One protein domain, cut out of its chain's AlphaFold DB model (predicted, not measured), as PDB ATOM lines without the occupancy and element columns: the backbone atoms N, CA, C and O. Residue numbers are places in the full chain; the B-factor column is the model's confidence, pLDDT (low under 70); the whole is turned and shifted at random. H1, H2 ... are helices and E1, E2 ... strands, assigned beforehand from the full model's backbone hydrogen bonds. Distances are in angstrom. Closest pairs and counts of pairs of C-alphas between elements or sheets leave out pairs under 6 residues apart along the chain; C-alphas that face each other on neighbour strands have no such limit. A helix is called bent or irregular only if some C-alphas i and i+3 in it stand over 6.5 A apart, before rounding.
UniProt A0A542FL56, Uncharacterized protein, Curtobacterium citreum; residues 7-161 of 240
ATOM      1  N   SER A   7      -6.678  53.695 -47.377       94.88
ATOM      2  CA  SER A   7      -7.588  52.808 -46.643       94.88
ATOM      3  C   SER A   7      -8.382  51.908 -47.594       94.88
ATOM      4  O   SER A   7      -8.810  52.350 -48.672       94.88
ATOM      5  N   VAL A   8      -8.569  50.659 -47.162       95.31
ATOM      6  CA  VAL A   8      -9.406  49.629 -47.802       95.31
ATOM      7  C   VAL A   8     -10.445  49.041 -46.837       95.31
ATOM      8  O   VAL A   8     -11.073  48.026 -47.130       95.31
ATOM      9  N   GLY A   9     -10.660  49.711 -45.703       92.12
ATOM     10  CA  GLY A   9     -11.635  49.346 -44.686       92.12
ATOM     11  C   GLY A   9     -11.016  48.677 -43.462       92.12
ATOM     12  O   GLY A   9      -9.838  48.319 -43.421       92.12
ATOM     13  N   ARG A  10     -11.850  48.504 -42.437       90.50
ATOM     14  CA  ARG A  10     -11.468  47.842 -41.187       90.50
ATOM     15  C   ARG A  10     -11.490  46.331 -41.338       90.50
ATOM     16  O   ARG A  10     -12.413  45.777 -41.936       90.50
ATOM     17  N   SER A  11     -10.517  45.680 -40.715       90.62
ATOM     18  CA  SER A  11     -10.499  44.226 -40.620       90.62
ATOM     19  C   SER A  11     -11.559  43.709 -39.652       90.62
ATOM     20  O   SER A  11     -11.912  44.350 -38.662       90.62
ATOM     21  N   SER A  12     -12.088  42.529 -39.947       84.00
ATOM     22  CA  SER A  12     -12.993  41.752 -39.092       84.00
ATOM     23  C   SER A  12     -12.284  40.560 -38.431       84.00
ATOM     24  O   SER A  12     -12.894  39.814 -37.650       84.00
ATOM     25  N   TYR A  13     -10.998  40.365 -38.735       87.25
ATOM     26  CA  TYR A  13     -10.258  39.145 -38.448       87.25
ATOM     27  C   TYR A  13      -9.388  39.260 -37.199       87.25
ATOM     28  O   TYR A  13      -8.554  40.156 -37.096       87.25
ATOM     29  N   GLY A  14      -9.567  38.302 -36.286       86.31
ATOM     30  CA  GLY A  14      -8.644  38.025 -35.186       86.31
ATOM     31  C   GLY A  14      -8.184  39.258 -34.408       86.31
ATOM     32  O   GLY A  14      -8.992  40.077 -33.971       86.31
ATOM     33  N   ASP A  15      -6.867  39.362 -34.260       87.12
ATOM     34  CA  ASP A  15      -6.147  40.432 -33.571       87.12
ATOM     35  C   ASP A  15      -6.172  41.780 -34.312       87.12
ATOM     36  O   ASP A  15      -5.873  42.814 -33.718       87.12
ATOM     37  N   LEU A  16      -6.566  41.792 -35.589       88.56
ATOM     38  CA  LEU A  16      -6.717  43.000 -36.404       88.56
ATOM     39  C   LEU A  16      -8.160  43.518 -36.446       88.56
ATOM     40  O   LEU A  16      -8.443  44.510 -37.120       88.56
ATOM     41  N   ARG A  17      -9.096  42.891 -35.728       88.75
ATOM     42  CA  ARG A  17     -10.502  43.301 -35.731       88.75
ATOM     43  C   ARG A  17     -10.663  44.777 -35.349       88.75
ATOM     44  O   ARG A  17     -10.251  45.214 -34.282       88.75
ATOM     45  N   GLY A  18     -11.328  45.535 -36.217       86.88
ATOM     46  CA  GLY A  18     -11.568  46.969 -36.068       86.88
ATOM     47  C   GLY A  18     -10.392  47.856 -36.488       86.88
ATOM     48  O   GLY A  18     -10.577  49.069 -36.584       86.88
ATOM     49  N   VAL A  19      -9.224  47.281 -36.781       92.00
ATOM     50  CA  VAL A  19      -8.042  48.015 -37.245       92.00
ATOM     51  C   VAL A  19      -8.193  48.329 -38.729       92.00
ATOM     52  O   VAL A  19      -8.453  47.441 -39.546       92.00
ATOM     53  N   GLU A  20      -8.025  49.603 -39.073       94.50
ATOM     54  CA  GLU A  20      -8.036  50.075 -40.456       94.50
ATOM     55  C   GLU A  20      -6.894  49.433 -41.252       94.50
ATOM     56  O   GLU A  20      -5.741  49.444 -40.818       94.50
ATOM     57  N   GLN A  21      -7.219  48.873 -42.415       96.12
ATOM     58  CA  GLN A  21      -6.256  48.261 -43.321       96.12
ATOM     59  C   GLN A  21      -5.935  49.215 -44.469       96.12
ATOM     60  O   GLN A  21      -6.785  49.979 -44.931       96.12
ATOM     61  N   PHE A  22      -4.695  49.155 -44.949       96.00
ATOM     62  CA  PHE A  22      -4.178  50.083 -45.951       96.00
ATOM     63  C   PHE A  22      -3.460  49.359 -47.087       96.00
ATOM     64  O   PHE A  22      -2.990  48.241 -46.911       96.00
ATOM     65  N   VAL A  23      -3.307  50.032 -48.225       96.44
ATOM     66  CA  VAL A  23      -2.414  49.645 -49.330       96.44
ATOM     67  C   VAL A  23      -1.578  50.837 -49.799       96.44
ATOM     68  O   VAL A  23      -1.845  51.980 -49.422       96.44
ATOM     69  N   ALA A  24      -0.539  50.578 -50.594       94.19
ATOM     70  CA  ALA A  24       0.474  51.573 -50.952       94.19
ATOM     71  C   ALA A  24      -0.004  52.651 -51.941       94.19
ATOM     72  O   ALA A  24       0.524  53.762 -51.930       94.19
ATOM     73  N   THR A  25      -0.988  52.353 -52.797       92.75
ATOM     74  CA  THR A  25      -1.434  53.284 -53.850       92.75
ATOM     75  C   THR A  25      -2.949  53.416 -53.918       92.75
ATOM     76  O   THR A  25      -3.692  52.500 -53.558       92.75
ATOM     77  N   GLU A  26      -3.417  54.551 -54.437       93.12
ATOM     78  CA  GLU A  26      -4.843  54.783 -54.658       93.12
ATOM     79  C   GLU A  26      -5.437  53.787 -55.655       93.12
ATOM     80  O   GLU A  26      -6.511  53.248 -55.402       93.12
ATOM     81  N   ARG A  27      -4.708  53.483 -56.737       93.50
ATOM     82  CA  ARG A  27      -5.106  52.479 -57.735       93.50
ATOM     83  C   ARG A  27      -5.424  51.141 -57.071       93.50
ATOM     84  O   ARG A  27      -6.509  50.611 -57.282       93.50
ATOM     85  N   MET A  28      -4.522  50.635 -56.225       96.31
ATOM     86  CA  MET A  28      -4.739  49.385 -55.484       96.31
ATOM     87  C   MET A  28      -5.989  49.472 -54.604       96.31
ATOM     88  O   MET A  28      -6.811  48.560 -54.608       96.31
ATOM     89  N   ALA A  29      -6.170  50.579 -53.879       96.38
ATOM     90  CA  ALA A  29      -7.332  50.741 -53.014       96.38
ATOM     91  C   ALA A  29      -8.646  50.746 -53.811       96.38
ATOM     92  O   ALA A  29      -9.602  50.089 -53.410       96.38
ATOM     93  N   LEU A  30      -8.698  51.430 -54.957       92.00
ATOM     94  CA  LEU A  30      -9.884  51.444 -55.815       92.00
ATOM     95  C   LEU A  30     -10.187  50.062 -56.408       92.00
ATOM     96  O   LEU A  30     -11.355  49.681 -56.460       92.00
ATOM     97  N   GLN A  31      -9.167  49.290 -56.802       96.75
ATOM     98  CA  GLN A  31      -9.342  47.899 -57.246       96.75
ATOM     99  C   GLN A  31      -9.993  47.051 -56.148       96.75
ATOM    100  O   GLN A  31     -11.029  46.430 -56.383       96.75
ATOM    101  N   ILE A  32      -9.452  47.105 -54.928       97.69
ATOM    102  CA  ILE A  32      -9.949  46.342 -53.774       97.69
ATOM    103  C   ILE A  32     -11.385  46.731 -53.426       97.69
ATOM    104  O   ILE A  32     -12.250  45.868 -53.281       97.69
ATOM    105  N   LEU A  33     -11.657  48.033 -53.315       95.88
ATOM    106  CA  LEU A  33     -12.988  48.528 -52.974       95.88
ATOM    107  C   LEU A  33     -14.014  48.181 -54.059       95.88
ATOM    108  O   LEU A  33     -15.160  47.901 -53.728       95.88
ATOM    109  N   SER A  34     -13.613  48.140 -55.332       92.00
ATOM    110  CA  SER A  34     -14.499  47.711 -56.423       92.00
ATOM    111  C   SER A  34     -14.852  46.231 -56.323       92.00
ATOM    112  O   SER A  34     -16.025  45.891 -56.399       92.00
ATOM    113  N   VAL A  35     -13.866  45.364 -56.066       96.75
ATOM    114  CA  VAL A  35     -14.118  43.932 -55.824       96.75
ATOM    115  C   VAL A  35     -15.031  43.738 -54.612       96.75
ATOM    116  O   VAL A  35     -15.932  42.905 -54.644       96.75
ATOM    117  N   LYS A  36     -14.838  44.532 -53.552       96.31
ATOM    118  CA  LYS A  36     -15.714  44.514 -52.379       96.31
ATOM    119  C   LYS A  36     -17.154  44.896 -52.726       96.31
ATOM    120  O   LYS A  36     -18.066  44.215 -52.277       96.31
ATOM    121  N   ILE A  37     -17.357  45.951 -53.516       90.44
ATOM    122  CA  ILE A  37     -18.691  46.358 -53.984       90.44
ATOM    123  C   ILE A  37     -19.349  45.220 -54.770       90.44
ATOM    124  O   ILE A  37     -20.490  44.869 -54.479       90.44
ATOM    125  N   ASP A  38     -18.617  44.611 -55.705       90.44
ATOM    126  CA  ASP A  38     -19.121  43.511 -56.532       90.44
ATOM    127  C   ASP A  38     -19.494  42.285 -55.676       90.44
ATOM    128  O   ASP A  38     -20.526  41.653 -55.903       90.44
ATOM    129  N   PHE A  39     -18.682  41.957 -54.664       94.94
ATOM    130  CA  PHE A  39     -18.935  40.820 -53.777       94.94
ATOM    131  C   PHE A  39     -20.138  41.081 -52.874       94.94
ATOM    132  O   PHE A  39     -21.012  40.227 -52.742       94.94
ATOM    133  N   ASP A  40     -20.190  42.261 -52.256       92.12
ATOM    134  CA  ASP A  40     -21.287  42.653 -51.374       92.12
ATOM    135  C   ASP A  40     -22.618  42.654 -52.158       92.12
ATOM    136  O   ASP A  40     -23.635  42.194 -51.640       92.12
ATOM    137  N   GLN A  41     -22.602  43.079 -53.429       84.25
ATOM    138  CA  GLN A  41     -23.754  42.988 -54.329       84.25
ATOM    139  C   GLN A  41     -24.125  41.530 -54.641       84.25
ATOM    140  O   GLN A  41     -25.278  41.155 -54.454       84.25
ATOM    141  N   MET A  42     -23.160  40.678 -55.009       89.31
ATOM    142  CA  MET A  42     -23.400  39.244 -55.240       89.31
ATOM    143  C   MET A  42     -24.055  38.568 -54.024       89.31
ATOM    144  O   MET A  42     -24.973  37.761 -54.180       89.31
ATOM    145  N   LYS A  43     -23.605  38.876 -52.799       87.75
ATOM    146  CA  LYS A  43     -24.213  38.329 -51.576       87.75
ATOM    147  C   LYS A  43     -25.616  38.878 -51.346       87.75
ATOM    148  O   LYS A  43     -26.503  38.092 -51.011       87.75
ATOM    149  N   ALA A  44     -25.833  40.171 -51.578       80.12
ATOM    150  CA  ALA A  44     -27.161  40.767 -51.499       80.12
ATOM    151  C   ALA A  44     -28.132  40.109 -52.493       80.12
ATOM    152  O   ALA A  44     -29.236  39.741 -52.105       80.12
ATOM    153  N   ASP A  45     -27.713  39.853 -53.733       76.94
ATOM    154  CA  ASP A  45     -28.549  39.183 -54.741       76.94
ATOM    155  C   ASP A  45     -28.900  37.738 -54.348       76.94
ATOM    156  O   ASP A  45     -29.972  37.233 -54.681       76.94
ATOM    157  N   GLN A  46     -28.043  37.095 -53.548       78.94
ATOM    158  CA  GLN A  46     -28.294  35.791 -52.919       78.94
ATOM    159  C   GLN A  46     -29.160  35.875 -51.644       78.94
ATOM    160  O   GLN A  46     -29.371  34.858 -50.981       78.94
ATOM    161  N   GLY A  47     -29.642  37.061 -51.260       79.31
ATOM    162  CA  GLY A  47     -30.409  37.286 -50.029       79.31
ATOM    163  C   GLY A  47     -29.568  37.212 -48.747       79.31
ATOM    164  O   GLY A  47     -30.110  37.014 -47.660       79.31
ATOM    165  N   SER A  48     -28.246  37.343 -48.860       82.75
ATOM    166  CA  SER A  48     -27.303  37.307 -47.743       82.75
ATOM    167  C   SER A  48     -26.823  38.716 -47.379       82.75
ATOM    168  O   SER A  48     -26.556  39.540 -48.247       82.75
ATOM    169  N   GLY A  49     -26.673  38.987 -46.079       82.75
ATOM    170  CA  GLY A  49     -26.036  40.210 -45.566       82.75
ATOM    171  C   GLY A  49     -24.514  40.100 -45.412       82.75
ATOM    172  O   GLY A  49     -23.900  40.948 -44.762       82.75
ATOM    173  N   ASP A  50     -23.917  39.034 -45.942       89.19
ATOM    174  CA  ASP A  50     -22.481  38.791 -45.893       89.19
ATOM    175  C   ASP A  50     -21.722  39.803 -46.755       89.19
ATOM    176  O   ASP A  50     -22.173  40.197 -47.829       89.19
ATOM    177  N   ARG A  51     -20.543  40.214 -46.291       93.44
ATOM    178  CA  ARG A  51     -19.716  41.223 -46.957       93.44
ATOM    179  C   ARG A  51     -18.265  40.793 -47.026       93.44
ATOM    180  O   ARG A  51     -17.749  40.230 -46.060       93.44
ATOM    181  N   LEU A  52     -17.578  41.133 -48.113       95.56
ATOM    182  CA  LEU A  52     -16.140  40.901 -48.229       95.56
ATOM    183  C   LEU A  52     -15.409  41.756 -47.191       95.56
ATOM    184  O   LEU A  52     -15.661  42.958 -47.084       95.56
ATOM    185  N   SER A  53     -14.494  41.168 -46.434       93.44
ATOM    186  CA  SER A  53     -13.645  41.889 -45.485       93.44
ATOM    187  C   SER A  53     -12.180  41.768 -45.854       93.44
ATOM    188  O   SER A  53     -11.733  40.732 -46.338       93.44
ATOM    189  N   ILE A  54     -11.425  42.833 -45.591       95.50
ATOM    190  CA  ILE A  54      -9.967  42.818 -45.691       95.50
ATOM    191  C   ILE A  54      -9.430  42.407 -44.329       95.50
ATOM    192  O   ILE A  54      -9.483  43.191 -43.386       95.50
ATOM    193  N   ASN A  55      -8.958  41.171 -44.208       94.75
ATOM    194  CA  ASN A  55      -8.424  40.642 -42.958       94.75
ATOM    195  C   ASN A  55      -7.074  41.286 -42.629       94.75
ATOM    196  O   ASN A  55      -6.854  41.686 -41.486       94.75
ATOM    197  N   GLU A  56      -6.208  41.430 -43.632       95.00
ATOM    198  CA  GLU A  56      -4.924  42.113 -43.502       95.00
ATOM    199  C   GLU A  56      -4.538  42.786 -44.823       95.00
ATOM    200  O   GLU A  56      -4.646  42.193 -45.893       95.00
ATOM    201  N   GLY A  57      -4.107  44.044 -44.749       95.88
ATOM    202  CA  GLY A  57      -3.502  44.772 -45.864       95.88
ATOM    203  C   GLY A  57      -2.004  44.953 -45.638       95.88
ATOM    204  O   GLY A  57      -1.295  44.040 -45.229       95.88
ATOM    205  N   LYS A  58      -1.506  46.161 -45.868       95.00
ATOM    206  CA  LYS A  58      -0.132  46.566 -45.584       95.00
ATOM    207  C   LYS A  58       0.261  46.251 -44.132       95.00
ATOM    208  O   LYS A  58      -0.406  46.671 -43.190       95.00
ATOM    209  N   ARG A  59       1.380  45.548 -43.971       93.50
ATOM    210  CA  ARG A  59       1.896  45.017 -42.708       93.50
ATOM    211  C   ARG A  59       3.196  45.709 -42.328       93.50
ATOM    212  O   ARG A  59       4.116  45.814 -43.145       93.50
ATOM    213  N   SER A  60       3.286  46.130 -41.068       92.56
ATOM    214  CA  SER A  60       4.516  46.719 -40.547       92.56
ATOM    215  C   SER A  60       5.643  45.697 -40.451       92.56
ATOM    216  O   SER A  60       5.411  44.503 -40.236       92.56
ATOM    217  N   ARG A  61       6.887  46.163 -40.561       93.31
ATOM    218  CA  ARG A  61       8.069  45.297 -40.429       93.31
ATOM    219  C   ARG A  61       8.144  44.632 -39.060       93.31
ATOM    220  O   ARG A  61       8.391  43.438 -38.991       93.31
ATOM    221  N   ALA A  62       7.804  45.355 -37.993       93.75
ATOM    222  CA  ALA A  62       7.749  44.788 -36.645       93.75
ATOM    223  C   ALA A  62       6.717  43.651 -36.524       93.75
ATOM    224  O   ALA A  62       6.999  42.618 -35.918       93.75
ATOM    225  N   ARG A  63       5.532  43.799 -37.142       93.31
ATOM    226  CA  ARG A  63       4.538  42.714 -37.195       93.31
ATOM    227  C   ARG A  63       5.051  41.542 -38.029       93.31
ATOM    228  O   ARG A  63       4.870  40.399 -37.627       93.31
ATOM    229  N   GLN A  64       5.709  41.809 -39.158       95.19
ATOM    230  CA  GLN A  64       6.325  40.768 -39.983       95.19
ATOM    231  C   GLN A  64       7.396  39.984 -39.208       95.19
ATOM    232  O   GLN A  64       7.395  38.756 -39.266       95.19
ATOM    233  N   ASP A  65       8.257  40.667 -38.454       95.25
ATOM    234  CA  ASP A  65       9.295  40.050 -37.623       95.25
ATOM    235  C   ASP A  65       8.677  39.185 -36.517       95.25
ATOM    236  O   ASP A  65       9.090  38.040 -36.317       95.25
ATOM    237  N   TYR A  66       7.631  39.689 -35.852       94.38
ATOM    238  CA  TYR A  66       6.883  38.936 -34.847       94.38
ATOM    239  C   TYR A  66       6.234  37.672 -35.429       94.38
ATOM    240  O   TYR A  66       6.417  36.582 -34.883       94.38
ATOM    241  N   LEU A  67       5.502  37.795 -36.543       92.56
ATOM    242  CA  LEU A  67       4.843  36.660 -37.193       92.56
ATOM    243  C   LEU A  67       5.868  35.633 -37.671       92.56
ATOM    244  O   LEU A  67       5.673  34.438 -37.468       92.56
ATOM    245  N   TRP A  68       6.985  36.082 -38.247       94.31
ATOM    246  CA  TRP A  68       8.058  35.190 -38.668       94.31
ATOM    247  C   TRP A  68       8.649  34.433 -37.479       94.31
ATOM    248  O   TRP A  68       8.735  33.207 -37.533       94.31
ATOM    249  N   ALA A  69       9.009  35.121 -36.393       95.81
ATOM    250  CA  ALA A  69       9.595  34.494 -35.209       95.81
ATOM    251  C   ALA A  69       8.655  33.467 -34.548       95.81
ATOM    252  O   ALA A  69       9.125  32.447 -34.048       95.81
ATOM    253  N   ASN A  70       7.338  33.695 -34.603       93.06
ATOM    254  CA  ASN A  70       6.334  32.872 -33.920       93.06
ATOM    255  C   ASN A  70       5.551  31.922 -34.845       93.06
ATOM    256  O   ASN A  70       4.648  31.226 -34.383       93.06
ATOM    257  N   ARG A  71       5.892  31.847 -36.140       90.62
ATOM    258  CA  ARG A  71       5.102  31.150 -37.177       90.62
ATOM    259  C   ARG A  71       4.731  29.701 -36.849       90.62
ATOM    260  O   ARG A  71       3.618  29.280 -37.135       90.62
ATOM    261  N   VAL A  72       5.634  28.957 -36.203       90.12
ATOM    262  CA  VAL A  72       5.404  27.551 -35.819       90.12
ATOM    263  C   VAL A  72       4.374  27.450 -34.695       90.12
ATOM    264  O   VAL A  72       3.449  26.653 -34.792       90.12
ATOM    265  N   ALA A  73       4.501  28.280 -33.657       89.75
ATOM    266  CA  ALA A  73       3.563  28.300 -32.534       89.75
ATOM    267  C   ALA A  73       2.172  28.798 -32.955       89.75
ATOM    268  O   ALA A  73       1.161  28.339 -32.435       89.75
ATOM    269  N   LEU A  74       2.131  29.723 -33.915       80.44
ATOM    270  CA  LEU A  74       0.902  30.277 -34.475       80.44
ATOM    271  C   LEU A  74       0.275  29.387 -35.565       80.44
ATOM    272  O   LEU A  74      -0.865  29.628 -35.948       80.44
ATOM    273  N   GLY A  75       0.998  28.382 -36.074       83.31
ATOM    274  CA  GLY A  75       0.522  27.507 -37.149       83.31
ATOM    275  C   GLY A  75       0.274  28.231 -38.478       83.31
ATOM    276  O   GLY A  75      -0.623  27.845 -39.222       83.31
ATOM    277  N   VAL A  76       1.034  29.292 -38.769       81.19
ATOM    278  CA  VAL A  76       0.845  30.138 -39.960       81.19
ATOM    279  C   VAL A  76       2.020  30.028 -40.929       81.19
ATOM    280  O   VAL A  76       3.178  29.906 -40.526       81.19
ATOM    281  N   VAL A  77       1.725  30.122 -42.226       83.31
ATOM    282  CA  VAL A  77       2.736  30.305 -43.272       83.31
ATOM    283  C   VAL A  77       3.026  31.796 -43.383       83.31
ATOM    284  O   VAL A  77       2.122  32.620 -43.461       83.31
ATOM    285  N   VAL A  78       4.302  32.166 -43.293       87.44
ATOM    286  CA  VAL A  78       4.725  33.568 -43.222       87.44
ATOM    287  C   VAL A  78       6.000  33.725 -44.030       87.44
ATOM    288  O   VAL A  78       6.938  32.951 -43.856       87.44
ATOM    289  N   ALA A  79       6.059  34.738 -44.891       90.56
ATOM    290  CA  ALA A  79       7.271  35.062 -45.634       90.56
ATOM    291  C   ALA A  79       8.410  35.539 -44.699       90.56
ATOM    292  O   ALA A  79       8.141  36.151 -43.661       90.56
ATOM    293  N   PRO A  80       9.690  35.338 -45.057       91.88
ATOM    294  CA  PRO A  80      10.802  35.949 -44.334       91.88
ATOM    295  C   PRO A  80      10.673  37.484 -44.230       91.88
ATOM    296  O   PRO A  80      10.090  38.119 -45.125       91.88
ATOM    297  N   PRO A  81      11.242  38.119 -43.189       92.56
ATOM    298  CA  PRO A  81      11.272  39.572 -43.056       92.56
ATOM    299  C   PRO A  81      11.703  40.292 -44.335       92.56
ATOM    300  O   PRO A  81      12.604  39.851 -45.048       92.56
ATOM    301  N   TYR A  82      11.036  41.409 -44.636       90.12
ATOM    302  CA  TYR A  82      11.282  42.268 -45.806       90.12
ATOM    303  C   TYR A  82      11.026  41.639 -47.188       90.12
ATOM    304  O   TYR A  82      11.255  42.306 -48.203       90.12
ATOM    305  N   THR A  83      10.564  40.387 -47.250       91.75
ATOM    306  CA  THR A  83      10.203  39.704 -48.509       91.75
ATOM    307  C   THR A  83       8.694  39.639 -48.739       91.75
ATOM    308  O   THR A  83       8.249  39.424 -49.863       91.75
ATOM    309  N   SER A  84       7.902  39.879 -47.688       93.25
ATOM    310  CA  SER A  84       6.442  39.869 -47.754       93.25
ATOM    311  C   SER A  84       5.894  40.921 -48.718       93.25
ATOM    312  O   SER A  84       6.331  42.076 -48.742       93.25
ATOM    313  N   ARG A  85       4.855  40.546 -49.460       94.06
ATOM    314  CA  ARG A  85       4.081  41.457 -50.313       94.06
ATOM    315  C   ARG A  85       3.215  42.433 -49.524       94.06
ATOM    316  O   ARG A  85       2.855  43.496 -50.025       94.06
ATOM    317  N   HIS A  86       2.983  42.138 -48.248       95.56
ATOM    318  CA  HIS A  86       2.387  43.093 -47.323       95.56
ATOM    319  C   HIS A  86       3.390  44.156 -46.834       95.56
ATOM    320  O   HIS A  86       2.941  45.130 -46.240       95.56
ATOM    321  N   ASP A  87       4.713  44.014 -47.059       94.25
ATOM    322  CA  ASP A  87       5.740  44.908 -46.482       94.25
ATOM    323  C   ASP A  87       5.427  46.384 -46.734       94.25
ATOM    324  O   ASP A  87       5.251  46.818 -47.876       94.25
ATOM    325  N   GLU A  88       5.398  47.148 -45.646       87.94
ATOM    326  CA  GLU A  88       4.955  48.537 -45.642       87.94
ATOM    327  C   GLU A  88       5.806  49.511 -46.464       87.94
ATOM    328  O   GLU A  88       5.326  50.594 -46.809       87.94
ATOM    329  N   ILE A  89       7.051  49.147 -46.779       86.06
ATOM    330  CA  ILE A  89       8.003  50.031 -47.454       86.06
ATOM    331  C   ILE A  89       8.172  49.645 -48.921       86.06
ATOM    332  O   ILE A  89       8.213  50.519 -49.782       86.06
ATOM    333  N   ARG A  90       8.317  48.348 -49.206       82.69
ATOM    334  CA  ARG A  90       8.701  47.844 -50.531       82.69
ATOM    335  C   ARG A  90       7.515  47.556 -51.438       82.69
ATOM    336  O   ARG A  90       7.630  47.772 -52.638       82.69
ATOM    337  N   ASN A  91       6.427  47.030 -50.879       85.12
ATOM    338  CA  ASN A  91       5.344  46.439 -51.662       85.12
ATOM    339  C   ASN A  91       3.995  47.076 -51.304       85.12
ATOM    340  O   ASN A  91       3.449  47.852 -52.084       85.12
ATOM    341  N   GLY A  92       3.458  46.755 -50.120       90.94
ATOM    342  CA  GLY A  92       2.152  47.218 -49.646       90.94
ATOM    343  C   GLY A  92       1.006  46.968 -50.632       90.94
ATOM    344  O   GLY A  92       0.055  47.752 -50.654       90.94
ATOM    345  N   ASN A  93       1.119  45.932 -51.469       94.88
ATOM    346  CA  ASN A  93       0.179  45.631 -52.549       94.88
ATOM    347  C   ASN A  93      -0.639  44.357 -52.307       94.88
ATOM    348  O   ASN A  93      -1.540  44.075 -53.094       94.88
ATOM    349  N   ALA A  94      -0.337  43.597 -51.254       96.00
ATOM    350  CA  ALA A  94      -1.089  42.403 -50.899       96.00
ATOM    351  C   ALA A  94      -2.283  42.689 -49.985       96.00
ATOM    352  O   ALA A  94      -2.235  43.582 -49.133       96.00
ATOM    353  N   ILE A  95      -3.321  41.872 -50.146       96.88
ATOM    354  CA  ILE A  95      -4.430  41.743 -49.211       96.88
ATOM    355  C   ILE A  95      -4.749  40.279 -48.933       96.88
ATOM    356  O   ILE A  95      -4.724  39.440 -49.833       96.88
ATOM    357  N   ASP A  96      -5.147  40.024 -47.694       96.38
ATOM    358  CA  ASP A  96      -5.795  38.792 -47.276       96.38
ATOM    359  C   ASP A  96      -7.266  39.087 -47.000       96.38
ATOM    360  O   ASP A  96      -7.594  40.078 -46.339       96.38
ATOM    361  N   VAL A  97      -8.166  38.240 -47.496       96.44
ATOM    362  CA  VAL A  97      -9.610  38.486 -47.405       96.44
ATOM    363  C   VAL A  97     -10.364  37.457 -46.569       96.44
ATOM    364  O   VAL A  97      -9.937  36.320 -46.376       96.44
ATOM    365  N   GLY A  98     -11.527  37.873 -46.084       95.44
ATOM    366  CA  GLY A  98     -12.510  37.041 -45.407       95.44
ATOM    367  C   GLY A  98     -13.926  37.476 -45.759       95.44
ATOM    368  O   GLY A  98     -14.144  38.296 -46.653       95.44
ATOM    369  N   VAL A  99     -14.892  36.938 -45.021       94.88
ATOM    370  CA  VAL A  99     -16.278  37.393 -45.072       94.88
ATOM    371  C   VAL A  99     -16.726  37.795 -43.679       94.88
ATOM    372  O   VAL A  99     -16.691  36.994 -42.745       94.88
ATOM    373  N   THR A 100     -17.218  39.022 -43.558       92.69
ATOM    374  CA  THR A 100     -17.984  39.459 -42.393       92.69
ATOM    375  C   THR A 100     -19.441  39.087 -42.610       92.69
ATOM    376  O   THR A 100     -20.086  39.620 -43.513       92.69
ATOM    377  N   MET A 101     -19.950  38.174 -41.792       86.88
ATOM    378  CA  MET A 101     -21.345  37.750 -41.831       86.88
ATOM    379  C   MET A 101     -22.278  38.856 -41.336       86.88
ATOM    380  O   MET A 101     -21.850  39.800 -40.663       86.88
ATOM    381  N   ALA A 102     -23.571  38.721 -41.633       85.19
ATOM    382  CA  ALA A 102     -24.595  39.678 -41.204       85.19
ATOM    383  C   ALA A 102     -24.624  39.909 -39.675       85.19
ATOM    384  O   ALA A 102     -24.916  41.011 -39.220       85.19
ATOM    385  N   ASP A 103     -24.272  38.890 -38.886       81.31
ATOM    386  CA  ASP A 103     -24.181  38.955 -37.420       81.31
ATOM    387  C   ASP A 103     -22.844  39.526 -36.896       81.31
ATOM    388  O   ASP A 103     -22.590  39.537 -35.691       81.31
ATOM    389  N   GLY A 104     -21.969  39.992 -37.792       82.00
ATOM    390  CA  GLY A 104     -20.677  40.594 -37.467       82.00
ATOM    391  C   GLY A 104     -19.555  39.597 -37.167       82.00
ATOM    392  O   GLY A 104     -18.415  40.014 -36.934       82.00
ATOM    393  N   ARG A 105     -19.816  38.284 -37.180       83.50
ATOM    394  CA  ARG A 105     -18.749  37.276 -37.096       83.50
ATOM    395  C   ARG A 105     -17.987  37.199 -38.419       83.50
ATOM    396  O   ARG A 105     -18.506  37.528 -39.481       83.50
ATOM    397  N   ASN A 106     -16.742  36.733 -38.356       88.94
ATOM    398  CA  ASN A 106     -15.915  36.521 -39.538       88.94
ATOM    399  C   ASN A 106     -15.879  35.035 -39.903       88.94
ATOM    400  O   ASN A 106     -15.773  34.192 -39.010       88.94
ATOM    401  N   ARG A 107     -15.909  34.721 -41.196       92.75
ATOM    402  CA  ARG A 107     -15.708  33.369 -41.731       92.75
ATOM    403  C   ARG A 107     -14.760  33.393 -42.929       92.75
ATOM    404  O   ARG A 107     -14.529  34.442 -43.533       92.75
ATOM    405  N   ALA A 108     -14.232  32.226 -43.280       90.94
ATOM    406  CA  ALA A 108     -13.562  32.036 -44.560       90.94
ATOM    407  C   ALA A 108     -14.577  32.094 -45.717       90.94
ATOM    408  O   ALA A 108     -15.774  31.837 -45.526       90.94
ATOM    409  N   LEU A 109     -14.089  32.418 -46.916       94.25
ATOM    410  CA  LEU A 109     -14.856  32.240 -48.143       94.25
ATOM    411  C   LEU A 109     -15.056  30.736 -48.394       94.25
ATOM    412  O   LEU A 109     -14.221  29.907 -48.028       94.25
ATOM    413  N   THR A 110     -16.177  30.384 -49.010       93.19
ATOM    414  CA  THR A 110     -16.400  29.041 -49.567       93.19
ATOM    415  C   THR A 110     -15.582  28.849 -50.847       93.19
ATOM    416  O   THR A 110     -15.110  29.822 -51.432       93.19
ATOM    417  N   ALA A 111     -15.444  27.608 -51.328       89.56
ATOM    418  CA  ALA A 111     -14.733  27.329 -52.581       89.56
ATOM    419  C   ALA A 111     -15.300  28.131 -53.772       89.56
ATOM    420  O   ALA A 111     -14.549  28.803 -54.467       89.56
ATOM    421  N   ALA A 112     -16.628  28.165 -53.931       91.19
ATOM    422  CA  ALA A 112     -17.275  28.933 -54.999       91.19
ATOM    423  C   ALA A 112     -17.073  30.455 -54.856       91.19
ATOM    424  O   ALA A 112     -16.926  31.166 -55.847       91.19
ATOM    425  N   GLU A 113     -17.048  30.969 -53.622       94.00
ATOM    426  CA  GLU A 113     -16.748  32.384 -53.365       94.00
ATOM    427  C   GLU A 113     -15.282  32.715 -53.678       94.00
ATOM    428  O   GLU A 113     -15.013  33.803 -54.183       94.00
ATOM    429  N   PHE A 114     -14.348  31.789 -53.432       96.12
ATOM    430  CA  PHE A 114     -12.955  31.933 -53.861       96.12
ATOM    431  C   PHE A 114     -12.831  31.937 -55.387       96.12
ATOM    432  O   PHE A 114     -12.237  32.867 -55.926       96.12
ATOM    433  N   ASP A 115     -13.451  30.990 -56.094       94.56
ATOM    434  CA  ASP A 115     -13.423  30.939 -57.566       94.56
ATOM    435  C   ASP A 115     -13.942  32.244 -58.195       94.56
ATOM    436  O   ASP A 115     -13.328  32.820 -59.107       94.56
ATOM    437  N   TRP A 116     -15.054  32.757 -57.661       96.19
ATOM    438  CA  TRP A 116     -15.600  34.049 -58.062       96.19
ATOM    439  C   TRP A 116     -14.621  35.191 -57.765       96.19
ATOM    440  O   TRP A 116     -14.353  36.024 -58.638       96.19
ATOM    441  N   LEU A 117     -14.055  35.220 -56.553       97.62
ATOM    442  CA  LEU A 117     -13.158  36.283 -56.113       97.62
ATOM    443  C   LEU A 117     -11.901  36.338 -56.976       97.62
ATOM    444  O   LEU A 117     -11.535  37.417 -57.433       97.62
ATOM    445  N   HIS A 118     -11.263  35.195 -57.225       96.38
ATOM    446  CA  HIS A 118     -10.065  35.102 -58.054       96.38
ATOM    447  C   HIS A 118     -10.316  35.703 -59.436       96.38
ATOM    448  O   HIS A 118      -9.542  36.540 -59.901       96.38
ATOM    449  N   THR A 119     -11.457  35.365 -60.039       95.00
ATOM    450  CA  THR A 119     -11.872  35.917 -61.331       95.00
ATOM    451  C   THR A 119     -12.035  37.437 -61.273       95.00
ATOM    452  O   THR A 119     -11.506  38.149 -62.130       95.00
ATOM    453  N   GLN A 120     -12.739  37.973 -60.269       96.31
ATOM    454  CA  GLN A 120     -12.949  39.423 -60.184       96.31
ATOM    455  C   GLN A 120     -11.664  40.189 -59.868       96.31
ATOM    456  O   GLN A 120     -11.428  41.245 -60.456       96.31
ATOM    457  N   VAL A 121     -10.807  39.659 -58.994       97.25
ATOM    458  CA  VAL A 121      -9.507  40.266 -58.687       97.25
ATOM    459  C   VAL A 121      -8.655  40.371 -59.949       97.25
ATOM    460  O   VAL A 121      -8.112  41.441 -60.223       97.25
ATOM    461  N   GLU A 122      -8.578  39.310 -60.756       94.50
ATOM    462  CA  GLU A 122      -7.810  39.350 -62.003       94.50
ATOM    463  C   GLU A 122      -8.387  40.344 -63.017       94.50
ATOM    464  O   GLU A 122      -7.636  41.122 -63.612       94.50
ATOM    465  N   ARG A 123      -9.718  40.399 -63.166       92.31
ATOM    466  CA  ARG A 123     -10.380  41.385 -64.040       92.31
ATOM    467  C   ARG A 123     -10.077  42.825 -63.630       92.31
ATOM    468  O   ARG A 123      -9.936  43.682 -64.502       92.31
ATOM    469  N   ARG A 124      -9.948  43.090 -62.327       93.69
ATOM    470  CA  ARG A 124      -9.615  44.409 -61.764       93.69
ATOM    471  C   ARG A 124      -8.104  44.668 -61.687       93.69
ATOM    472  O   ARG A 124      -7.701  45.628 -61.045       93.69
ATOM    473  N   GLY A 125      -7.260  43.863 -62.336       90.50
ATOM    474  CA  GLY A 125      -5.817  44.124 -62.440       90.50
ATOM    475  C   GLY A 125      -4.963  43.582 -61.286       90.50
ATOM    476  O   GLY A 125      -3.782  43.932 -61.178       90.50
ATOM    477  N   GLY A 126      -5.541  42.745 -60.424       97.00
ATOM    478  CA  GLY A 126      -4.819  41.980 -59.411       97.00
ATOM    479  C   GLY A 126      -4.378  40.600 -59.906       97.00
ATOM    480  O   GLY A 126      -4.616  40.208 -61.045       97.00
ATOM    481  N   THR A 127      -3.716  39.852 -59.028       97.38
ATOM    482  CA  THR A 127      -3.294  38.466 -59.253       97.38
ATOM    483  C   THR A 127      -3.521  37.658 -57.983       97.38
ATOM    484  O   THR A 127      -3.118  38.080 -56.898       97.38
ATOM    485  N   TRP A 128      -4.110  36.470 -58.115       95.81
ATOM    486  CA  TRP A 128      -4.116  35.478 -57.043       95.81
ATOM    487  C   TRP A 128      -2.747  34.790 -56.971       95.81
ATOM    488  O   TRP A 128      -2.497  33.786 -57.637       95.81
ATOM    489  N   THR A 129      -1.821  35.366 -56.203       93.62
ATOM    490  CA  THR A 129      -0.470  34.807 -56.021       93.62
ATOM    491  C   THR A 129      -0.421  33.734 -54.936       93.62
ATOM    492  O   THR A 129       0.427  32.842 -55.006       93.62
ATOM    493  N   GLY A 130      -1.382  33.741 -54.005       88.50
ATOM    494  CA  GLY A 130      -1.503  32.747 -52.939       88.50
ATOM    495  C   GLY A 130      -1.702  31.305 -53.421       88.50
ATOM    496  O   GLY A 130      -1.368  30.363 -52.703       88.50
ATOM    497  N   ARG A 131      -2.138  31.097 -54.674       91.12
ATOM    498  CA  ARG A 131      -2.237  29.764 -55.306       91.12
ATOM    499  C   ARG A 131      -0.945  28.951 -55.238       91.12
ATOM    500  O   ARG A 131      -0.998  27.728 -55.199       91.12
ATOM    501  N   ASN A 132       0.209  29.620 -55.219       88.38
ATOM    502  CA  ASN A 132       1.519  28.966 -55.188       88.38
ATOM    503  C   ASN A 132       1.927  28.511 -53.777       88.38
ATOM    504  O   ASN A 132       2.931  27.822 -53.624       88.38
ATOM    505  N   PHE A 133       1.154  28.898 -52.758       87.12
ATOM    506  CA  PHE A 133       1.464  28.694 -51.342       87.12
ATOM    507  C   PHE A 133       0.311  28.039 -50.566       87.12
ATOM    508  O   PHE A 133       0.407  27.868 -49.356       87.12
ATOM    509  N   GLY A 134      -0.775  27.650 -51.248       87.69
ATOM    510  CA  GLY A 134      -1.971  27.115 -50.591       87.69
ATOM    511  C   GLY A 134      -2.767  28.176 -49.821       87.69
ATOM    512  O   GLY A 134      -3.470  27.839 -48.874       87.69
ATOM    513  N   GLU A 135      -2.666  29.445 -50.225       90.38
ATOM    514  CA  GLU A 135      -3.304  30.594 -49.575       90.38
ATOM    515  C   GLU A 135      -4.435  31.145 -50.469       90.38
ATOM    516  O   GLU A 135      -4.241  32.109 -51.218       90.38
ATOM    517  N   PRO A 136      -5.643  30.551 -50.459       92.62
ATOM    518  CA  PRO A 136      -6.756  31.019 -51.295       92.62
ATOM    519  C   PRO A 136      -7.234  32.435 -50.924       92.62
ATOM    520  O   PRO A 136      -7.882  33.112 -51.710       92.62
ATOM    521  N   TRP A 137      -6.893  32.944 -49.743       94.12
ATOM    522  CA  TRP A 137      -7.255  34.299 -49.320       94.12
ATOM    523  C   TRP A 137      -6.310  35.398 -49.832       94.12
ATOM    524  O   TRP A 137      -6.704  36.565 -49.806       94.12
ATOM    525  N   HIS A 138      -5.106  35.058 -50.305       96.56
ATOM    526  CA  HIS A 138      -4.029  36.023 -50.550       96.56
ATOM    527  C   HIS A 138      -3.969  36.530 -51.996       96.56
ATOM    528  O   HIS A 138      -3.790  35.753 -52.937       96.56
ATOM    529  N   HIS A 139      -4.045  37.849 -52.182       97.69
ATOM    530  CA  HIS A 139      -4.050  38.488 -53.499       97.69
ATOM    531  C   HIS A 139      -3.117  39.695 -53.560       97.69
ATOM    532  O   HIS A 139      -3.061  40.490 -52.627       97.69
ATOM    533  N   GLU A 140      -2.463  39.895 -54.705       97.19
ATOM    534  CA  GLU A 140      -1.626  41.065 -54.983       97.19
ATOM    535  C   GLU A 140      -2.278  41.996 -56.010       97.19
ATOM    536  O   GLU A 140      -2.616  41.589 -57.124       97.19
ATOM    537  N   MET A 141      -2.396  43.276 -55.664       97.06
ATOM    538  CA  MET A 141      -3.069  44.296 -56.469       97.06
ATOM    539  C   MET A 141      -2.105  45.094 -57.345       97.06
ATOM    540  O   MET A 141      -0.900  45.149 -57.086       97.06
ATOM    541  N   ALA A 142      -2.658  45.725 -58.385       95.12
ATOM    542  CA  ALA A 142      -1.932  46.485 -59.403       95.12
ATOM    543  C   ALA A 142      -0.754  45.716 -60.035       95.12
ATOM    544  O   ALA A 142       0.276  46.300 -60.370       95.12
ATOM    545  N   THR A 143      -0.910  44.403 -60.202       95.75
ATOM    546  CA  THR A 143       0.117  43.512 -60.765       95.75
ATOM    547  C   THR A 143       0.011  43.368 -62.280       95.75
ATOM    548  O   THR A 143       0.961  42.921 -62.920       95.75
ATOM    549  N   ARG A 144      -1.123  43.762 -62.867       92.50
ATOM    550  CA  ARG A 144      -1.371  43.730 -64.313       92.50
ATOM    551  C   ARG A 144      -2.287  44.884 -64.747       92.50
ATOM    552  O   ARG A 144      -2.699  45.710 -63.929       92.50
ATOM    553  N   ALA A 145      -2.555  44.980 -66.048       88.00
ATOM    554  CA  ALA A 145      -3.547  45.909 -66.584       88.00
ATOM    555  C   ALA A 145      -4.970  45.442 -66.242       88.00
ATOM    556  O   ALA A 145      -5.245  44.242 -66.204       88.00
ATOM    557  N   GLU A 146      -5.869  46.387 -65.987       86.38
ATOM    558  CA  GLU A 146      -7.277  46.104 -65.740       86.38
ATOM    559  C   GLU A 146      -8.001  45.730 -67.033       86.38
ATOM    560  O   GLU A 146      -7.966  46.469 -68.014       86.38
ATOM    561  N   VAL A 147      -8.728  44.614 -67.007       88.44
ATOM    562  CA  VAL A 147      -9.730  44.297 -68.038       88.44
ATOM    563  C   VAL A 147     -11.002  45.105 -67.778       88.44
ATOM    564  O   VAL A 147     -11.659  45.569 -68.705       88.44
ATOM    565  N   VAL A 148     -11.338  45.290 -66.499       80.44
ATOM    566  CA  VAL A 148     -12.445  46.128 -66.041       80.44
ATOM    567  C   VAL A 148     -11.873  47.221 -65.136       80.44
ATOM    568  O   VAL A 148     -11.381  46.898 -64.049       80.44
ATOM    569  N   PRO A 149     -11.942  48.505 -65.531       82.00
ATOM    570  CA  PRO A 149     -11.449  49.605 -64.706       82.00
ATOM    571  C   PRO A 149     -12.114  49.609 -63.324       82.00
ATOM    572  O   PRO A 149     -13.309  49.322 -63.244       82.00
ATOM    573  N   PRO A 150     -11.402  49.926 -62.227       81.38
ATOM    574  CA  PRO A 150     -12.028  50.063 -60.917       81.38
ATOM    575  C   PRO A 150     -13.024  51.229 -60.918       81.38
ATOM    576  O   PRO A 150     -12.881  52.179 -61.687       81.38
ATOM    577  N   TYR A 151     -14.022  51.183 -60.036       80.88
ATOM    578  CA  TYR A 151     -14.968  52.282 -59.880       80.88
ATOM    579  C   TYR A 151     -14.238  53.543 -59.399       80.88
ATOM    580  O   TYR A 151     -13.670  53.531 -58.301       80.88
ATOM    581  N   PRO A 152     -14.288  54.659 -60.151       81.38
ATOM    582  CA  PRO A 152     -13.613  55.894 -59.748       81.38
ATOM    583  C   PRO A 152     -14.130  56.447 -58.412       81.38
ATOM    584  O   PRO A 152     -13.398  57.094 -57.672       81.38
ATOM    585  N   ASN A 153     -15.390  56.156 -58.076       82.00
ATOM    586  CA  ASN A 153     -16.066  56.574 -56.851       82.00
ATOM    587  C   ASN A 153     -16.232  55.438 -55.818       82.00
ATOM    588  O   ASN A 153     -17.072  55.559 -54.925       82.00
ATOM    589  N   ALA A 154     -15.440  54.355 -55.891       83.75
ATOM    590  CA  ALA A 154     -15.580  53.183 -55.011       83.75
ATOM    591  C   ALA A 154     -15.623  53.540 -53.513       83.75
ATOM    592  O   ALA A 154     -16.403  52.975 -52.749       83.75
ATOM    593  N   ARG A 155     -14.824  54.530 -53.088       85.94
ATOM    594  CA  ARG A 155     -14.801  55.013 -51.696       85.94
ATOM    595  C   ARG A 155     -16.155  55.548 -51.242       85.94
ATOM    596  O   ARG A 155     -16.592  55.225 -50.144       85.94
ATOM    597  N   ALA A 156     -16.809  56.345 -52.084       82.12
ATOM    598  CA  ALA A 156     -18.110  56.921 -51.772       82.12
ATOM    599  C   ALA A 156     -19.189  55.831 -51.693       82.12
ATOM    600  O   ALA A 156     -20.010  55.857 -50.780       82.12
ATOM    601  N   ILE A 157     -19.141  54.845 -52.596       76.56
ATOM    602  CA  ILE A 157     -20.078  53.714 -52.601       76.56
ATOM    603  C   ILE A 157     -19.937  52.890 -51.313       76.56
ATOM    604  O   ILE A 157     -20.930  52.623 -50.648       76.56
ATOM    605  N   VAL A 158     -18.708  52.534 -50.917       83.62
ATOM    606  CA  VAL A 158     -18.475  51.766 -49.681       83.62
ATOM    607  C   VAL A 158     -18.828  52.581 -48.429       83.62
ATOM    608  O   VAL A 158     -19.391  52.029 -47.487       83.62
ATOM    609  N   ALA A 159     -18.543  53.890 -48.413       78.62
ATOM    610  CA  ALA A 159     -18.855  54.772 -47.286       78.62
ATOM    611  C   ALA A 159     -20.361  55.010 -47.091       78.62
ATOM    612  O   ALA A 159     -20.808  55.140 -45.954       78.62
ATOM    613  N   ALA A 160     -21.147  55.018 -48.172       69.62
ATOM    614  CA  ALA A 160     -22.607  55.063 -48.094       69.62
ATOM    615  C   ALA A 160     -23.208  53.807 -47.424       69.62
ATOM    616  O   ALA A 160     -24.387  53.799 -47.073       69.62
ATOM    617  N   GLY A 161     -22.391  52.766 -47.213       53.97
ATOM    618  CA  GLY A 161     -22.825  51.457 -46.752       53.97
ATOM    619  C   GLY A 161     -23.516  50.680 -47.871       53.97
ATOM    620  O   GLY A 161     -23.800  51.235 -48.937       53.97
TER     621      GLY A 161
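This is residues 7 to 161 of the 240 residues of an uncharacterized protein of Curtobacterium citreum (UniProt A0A542FL56). A small three-stranded sheet, E3 E4 E5, forms the core, and the short hairpin E1 and E2 lies partly face to face with it as a second small sheet. The long helix H1 packs over the larger sheet and also touches the hairpin E1 and E2, H3 packs on the larger sheet next to H1, and H4 packs on H1, while H2 sits far out at one end of the longest axis, away from the other helices. The printed part has 155 residues with four named helices and five named strands, in the order E1 E2 H1 E3 H2 E4 H3 E5 H4. Both sheets are antiparallel, and the class is mixed, helices and strands, with 77 residues, under half, in named elements. The whole is compact, with a radius of gyration of the C-alphas of 14.8 A and spans of 43 by 35 by 27 A.

The larger sheet has E3, residues 51 to 56, 15.2 A long; E4, residues 94 to 100, 19.1 A; and E5, residues 138 to 140. The smaller has E1, residues 7 to 10, from C-alpha 7 at (-7.588, 52.808, -46.643), and E2, residues 20 to 23. H1, residues 26 to 45, is 28.4 A long and ends at C-alpha 45 at (-28.549, 39.183, -54.741). H2 is residues 61 to 74, 17.7 A, and H3 residues 111 to 123, 18.7 A. H4, residues 154 to 159, ends at C-alpha 159 at (-18.855, 54.772, -47.286). H2 is irregular: C-alphas 69 and 72 are 8.1 A apart.

E4 is the inner strand, with staggered pairing: residues 94 to 96 pair with E5 and 96 to 100 with E3. N 53 and O 98 are 2.9 A apart, as are N 95 and O 139. The two sheets form a sandwich, two sheets face to face, with best planes 12 degrees apart; the closest C-alphas of E1 and E3 are Gly 9 and Ile 54, 6.8 A. In the hairpin E1 and E2, N 8 and O 21 are 2.9 A apart. H1 is on the larger sheet at a height of 8.5 A, along the strands at 24 degrees to E4 on the local plane. H3 makes two layers with that sheet, a helix on one face of it, at a height of 9.3 A. H1 and H3 touch, Val 35 to Gln 120 at 6.4 A between C-alphas, at a steep tilt of 39 degrees, opposite ways. H4 touches H1, C-alphas of Ala 154 and Leu 33 at 5.7 A. H2 is apart from H1, H3 and H4. Every O i to N i+4 pair is within hydrogen-bond range in H1, H3 and H4, and 8 of 10 in H2.

The C-alphas farthest apart, Asp 45 and Ala 69, are 43.1 A apart. The printed part has no cut. The links H2 to E4, H3 to E5 and E5 to H4 are long. The mean pLDDT of the printed part is 90.4, with residues 160 to 161 under 70.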